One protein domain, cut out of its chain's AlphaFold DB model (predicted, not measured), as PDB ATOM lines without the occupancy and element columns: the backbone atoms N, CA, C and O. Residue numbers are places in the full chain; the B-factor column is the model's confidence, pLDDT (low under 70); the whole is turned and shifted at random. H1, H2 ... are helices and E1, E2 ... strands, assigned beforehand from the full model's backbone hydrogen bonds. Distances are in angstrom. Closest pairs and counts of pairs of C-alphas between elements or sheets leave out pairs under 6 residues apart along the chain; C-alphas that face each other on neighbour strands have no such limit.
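Overview. This is residues 4 to 43 of the 399 residues of the protein "probable G-protein coupled receptor CG31760" of Dermatophagoides pteronyssinus (UniProt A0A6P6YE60). The printed part is a small elongated loop that folds back on itself: an unnamed stretch, residues 4 to 15, leads into the longest helix, H1, the chain then turns back through the short helix H2, which packs on H1, and the strand E1 brings the end back beside the beginning. There residues 4 to 5 pair antiparallel with residues 40 to 41 of E1, a short pairing. The printed part has 40 residues with two named helices and one named strand, in the order H1, H2, E1, and its class is mostly helix. It is only just compact, close to loose, with a radius of gyration of the C-alphas of 10.4 A, and its C-alphas span 31 by 16 by 16 A, only just elongated.

Arrangement. H1, residues 16 to 27, and H2, residues 33 to 37, touch, with 8 pairs of C-alphas within 8 A. Their closest C-alphas are those of Ser 22 and Tyr 34, 5.1 A apart. E1, residues 40 to 42, is apart from both H1 and H2, and it pairs with no named strand. In H1 and H2 every O i to N i+4 pair is within hydrogen-bond range.

Along the chain. H1 begins with C-alpha 16 at (116.328, 167.165, 194.438) and measures 16.6 A from first to last C-alpha. H2 measures 6.1 A and E1 6.7 A, with C-alpha 42 at (116.099, 174.939, 176.617).

Size, cuts and confidence. The two C-alphas farthest apart are those of Asp 28 and Cys 43, at 31.9 A, while those of His 4 and Cys 43 are 6.4 A apart. The printed part has no cut, and the links from H1 to H2 and from H2 to E1 are tight. The mean pLDDT of the printed part is 79.9, and residues 7 to 13 are under 70.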
ATOM      1  N   HIS A   4     112.980 172.476 180.073       78.25
ATOM      2  CA  HIS A   4     112.142 171.304 180.342       78.25
ATOM      3  C   HIS A   4     112.976 170.019 180.367       78.25
ATOM      4  O   HIS A   4     114.069 169.962 179.800       78.25
ATOM      5  N   SER A   5     112.465 168.993 181.049       78.69
ATOM      6  CA  SER A   5     113.074 167.660 181.080       78.69
ATOM      7  C   SER A   5     112.928 166.975 179.721       78.69
ATOM      8  O   SER A   5     111.856 167.025 179.116       78.69
ATOM      9  N   ILE A   6     113.984 166.302 179.258       74.56
ATOM     10  CA  ILE A   6     113.945 165.466 178.044       74.56
ATOM     11  C   ILE A   6     113.204 164.145 178.315       74.56
ATOM     12  O   ILE A   6     112.615 163.541 177.420       74.56
ATOM     13  N   VAL A   7     113.217 163.681 179.567       69.75
ATOM     14  CA  VAL A   7     112.637 162.393 179.953       69.75
ATOM     15  C   VAL A   7     111.165 162.587 180.308       69.75
ATOM     16  O   VAL A   7     110.840 163.064 181.396       69.75
ATOM     17  N   THR A   8     110.285 162.160 179.401       57.81
ATOM     18  CA  THR A   8     108.816 162.327 179.450       57.81
ATOM     19  C   THR A   8     108.129 161.707 180.672       57.81
ATOM     20  O   THR A   8     106.974 162.016 180.945       57.81
ATOM     21  N   ASN A   9     108.814 160.825 181.411       57.25
ATOM     22  CA  ASN A   9     108.269 160.149 182.595       57.25
ATOM     23  C   ASN A   9     108.474 160.919 183.907       57.25
ATOM     24  O   ASN A   9     107.858 160.569 184.915       57.25
ATOM     25  N   PHE A  10     109.321 161.949 183.919       57.97
ATOM     26  CA  PHE A  10     109.439 162.847 185.061       57.97
ATOM     27  C   PHE A  10     108.575 164.080 184.794       57.97
ATOM     28  O   PHE A  10     108.597 164.633 183.698       57.97
ATOM     29  N   GLY A  11     107.779 164.492 185.785       59.00
ATOM     30  CA  GLY A  11     107.015 165.737 185.707       59.00
ATOM     31  C   GLY A  11     107.921 166.965 185.498       59.00
ATOM     32  O   GLY A  11     109.143 166.838 185.450       59.00
ATOM     33  N   PRO A  12     107.361 168.186 185.437       61.81
ATOM     34  CA  PRO A  12     108.118 169.416 185.155       61.81
ATOM     35  C   PRO A  12     109.195 169.766 186.205       61.81
ATOM     36  O   PRO A  12     109.887 170.772 186.071       61.81
ATOM     37  N   THR A  13     109.334 168.965 187.265       66.88
ATOM     38  CA  THR A  13     110.280 169.155 188.361       66.88
ATOM     39  C   THR A  13     110.985 167.846 188.708       66.88
ATOM     40  O   THR A  13     110.374 166.781 188.805       66.88
ATOM     41  N   PHE A  14     112.294 167.932 188.944       78.12
ATOM     42  CA  PHE A  14     113.075 166.820 189.478       78.12
ATOM     43  C   PHE A  14     113.025 166.820 191.006       78.12
ATOM     44  O   PHE A  14     113.074 167.872 191.646       78.12
ATOM     45  N   ASN A  15     112.973 165.634 191.614       81.19
ATOM     46  CA  ASN A  15     113.143 165.505 193.058       81.19
ATOM     47  C   ASN A  15     114.630 165.697 193.410       81.19
ATOM     48  O   ASN A  15     115.466 164.862 193.059       81.19
ATOM     49  N   GLY A  16     114.949 166.786 194.115       81.19
ATOM     50  CA  GLY A  16     116.328 167.165 194.438       81.19
ATOM     51  C   GLY A  16     117.102 166.096 195.213       81.19
ATOM     52  O   GLY A  16     118.282 165.893 194.963       81.19
ATOM     53  N   THR A  17     116.443 165.331 196.089       85.56
ATOM     54  CA  THR A  17     117.107 164.260 196.852       85.56
ATOM     55  C   THR A  17     117.496 163.071 195.968       85.56
ATOM     56  O   THR A  17     118.525 162.438 196.194       85.56
ATOM     57  N   LEU A  18     116.684 162.761 194.951       85.25
ATOM     58  CA  LEU A  18     116.976 161.718 193.958       85.25
ATOM     59  C   LEU A  18     118.094 162.145 193.006       85.25
ATOM     60  O   LEU A  18     118.961 161.333 192.680       85.25
ATOM     61  N   MET A  19     118.089 163.416 192.601       85.25
ATOM     62  CA  MET A  19     119.147 164.008 191.786       85.25
ATOM     63  C   MET A  19     120.498 163.956 192.514       85.25
ATOM     64  O   MET A  19     121.469 163.462 191.946       85.25
ATOM     65  N   GLU A  20     120.541 164.377 193.782       87.75
ATOM     66  CA  GLU A  20     121.766 164.399 194.596       87.75
ATOM     67  C   GLU A  20     122.354 162.992 194.788       87.75
ATOM     68  O   GLU A  20     123.549 162.780 194.593       87.75
ATOM     69  N   ARG A  21     121.508 161.994 195.092       87.31
ATOM     70  CA  ARG A  21     121.948 160.591 195.204       87.31
ATOM     71  C   ARG A  21     122.481 160.045 193.884       87.31
ATOM     72  O   ARG A  21     123.533 159.417 193.866       87.31
ATOM     73  N   SER A  22     121.786 160.318 192.781       85.38
ATOM     74  CA  SER A  22     122.215 159.858 191.455       85.38
ATOM     75  C   SER A  22     123.548 160.490 191.042       85.38
ATOM     76  O   SER A  22     124.355 159.851 190.371       85.38
ATOM     77  N   TYR A  23     123.801 161.735 191.459       86.38
ATOM     78  CA  TYR A  23     125.073 162.419 191.240       86.38
ATOM     79  C   TYR A  23     126.215 161.804 192.062       86.38
ATOM     80  O   TYR A  23     127.304 161.595 191.530       86.38
ATOM     81  N   GLN A  24     125.960 161.450 193.325       89.31
ATOM     82  CA  GLN A  24     126.926 160.727 194.161       89.31
ATOM     83  C   GLN A  24     127.258 159.348 193.575       89.31
ATOM     84  O   GLN A  24     128.430 159.011 193.432       89.31
ATOM     85  N   ASP A  25     126.253 158.593 193.124       89.56
ATOM     86  CA  ASP A  25     126.465 157.292 192.475       89.56
ATOM     87  C   ASP A  25     127.294 157.399 191.185       89.56
ATOM     88  O   ASP A  25     128.057 156.485 190.856       89.56
ATOM     89  N   LYS A  26     127.180 158.524 190.468       89.19
ATOM     90  CA  LYS A  26     128.036 158.838 189.321       89.19
ATOM     91  C   LYS A  26     129.480 159.107 189.753       89.19
ATOM     92  O   LYS A  26     130.396 158.599 189.111       89.19
ATOM     93  N   GLN A  27     129.697 159.892 190.811       91.00
ATOM     94  CA  GLN A  27     131.044 160.176 191.329       91.00
ATOM     95  C   GLN A  27     131.745 158.915 191.844       91.00
ATOM     96  O   GLN A  27     132.936 158.734 191.604       91.00
ATOM     97  N   ASP A  28     130.984 158.017 192.465       90.62
ATOM     98  CA  ASP A  28     131.462 156.728 192.966       90.62
ATOM     99  C   ASP A  28     131.658 155.675 191.854       90.62
ATOM    100  O   ASP A  28     132.071 154.549 192.136       90.62
ATOM    101  N   GLY A  29     131.326 155.991 190.595       88.00
ATOM    102  CA  GLY A  29     131.432 155.068 189.459       88.00
ATOM    103  C   GLY A  29     130.433 153.903 189.483       88.00
ATOM    104  O   GLY A  29     130.604 152.937 188.741       88.00
ATOM    105  N   LYS A  30     129.393 153.973 190.321       89.06
ATOM    106  CA  LYS A  30     128.393 152.906 190.503       89.06
ATOM    107  C   LYS A  30     127.350 152.888 189.390       89.06
ATOM    108  O   LYS A  30     126.887 151.817 189.006       89.06
ATOM    109  N   SER A  31     126.948 154.060 188.894       86.19
ATOM    110  CA  SER A  31     125.908 154.166 187.868       86.19
ATOM    111  C   SER A  31     126.008 155.461 187.053       86.19
ATOM    112  O   SER A  31     126.151 156.535 187.634       86.19
ATOM    113  N   PRO A  32     125.830 155.409 185.718       85.00
ATOM    114  CA  PRO A  32     125.711 156.606 184.885       85.00
ATOM    115  C   PRO A  32     124.313 157.266 184.938       85.00
ATOM    116  O   PRO A  32     124.034 158.142 184.124       85.00
ATOM    117  N   ALA A  33     123.430 156.866 185.872       82.81
ATOM    118  CA  ALA A  33     122.033 157.328 186.019       82.81
ATOM    119  C   ALA A  33     121.800 158.820 185.899       82.81
ATOM    120  O   ALA A  33     120.855 159.265 185.242       82.81
ATOM    121  N   TYR A  34     122.696 159.581 186.504       82.69
ATOM    122  CA  TYR A  34     122.611 161.021 186.502       82.69
ATOM    123  C   TYR A  34     122.579 161.613 185.082       82.69
ATOM    124  O   TYR A  34     121.770 162.494 184.797       82.69
ATOM    125  N   ASP A  35     123.406 161.085 184.176       82.00
ATOM    126  CA  ASP A  35     123.624 161.680 182.856       82.00
ATOM    127  C   ASP A  35     122.472 161.455 181.884       82.00
ATOM    128  O   ASP A  35     122.344 162.228 180.939       82.00
ATOM    129  N   TYR A  36     121.636 160.437 182.095       80.25
ATOM    130  CA  TYR A  36     120.518 160.126 181.202       80.25
ATOM    131  C   TYR A  36     119.140 160.466 181.778       80.25
ATOM    132  O   TYR A  36     118.210 160.674 181.004       80.25
ATOM    133  N   MET A  37     118.979 160.547 183.107       78.44
ATOM    134  CA  MET A  37     117.681 160.869 183.722       78.44
ATOM    135  C   MET A  37     117.472 162.365 183.997       78.44
ATOM    136  O   MET A  37     116.332 162.820 183.987       78.44
ATOM    137  N   PHE A  38     118.543 163.132 184.235       79.81
ATOM    138  CA  PHE A  38     118.465 164.534 184.671       79.81
ATOM    139  C   PHE A  38     119.001 165.494 183.602       79.81
ATOM    140  O   PHE A  38     119.857 166.338 183.868       79.81
ATOM    141  N   GLN A  39     118.507 165.353 182.370       79.25
ATOM    142  CA  GLN A  39     118.835 166.259 181.268       79.25
ATOM    143  C   GLN A  39     117.727 167.291 181.048       79.25
ATOM    144  O   GLN A  39     116.549 166.948 180.927       79.25
ATOM    145  N   CYS A  40     118.133 168.558 180.953       79.88
ATOM    146  CA  CYS A  40     117.256 169.684 180.661       79.88
ATOM    147  C   CYS A  40     117.578 170.272 179.286       79.88
ATOM    148  O   CYS A  40     118.719 170.669 179.037       79.88
ATOM    149  N   GLU A  41     116.564 170.429 178.441       82.69
ATOM    150  CA  GLU A  41     116.651 171.206 177.206       82.69
ATOM    151  C   GLU A  41     116.088 172.613 177.398       82.69
ATOM    152  O   GLU A  41     115.217 172.866 178.235       82.69
ATOM    153  N   ARG A  42     116.628 173.572 176.640       82.31
ATOM    154  CA  ARG A  42     116.099 174.939 176.617       82.31
ATOM    155  C   ARG A  42     114.763 174.935 175.892       82.31
ATOM    156  O   ARG A  42     114.673 174.394 174.796       82.31
ATOM    157  N   CYS A  43     113.776 175.628 176.454       83.56
ATOM    158  CA  CYS A  43     112.506 175.830 175.765       83.56
ATOM    159  C   CYS A  43     112.702 176.470 174.385       83.56
ATOM    160  O   CYS A  43     113.606 177.291 174.184       83.56
TER     161      CYS A  43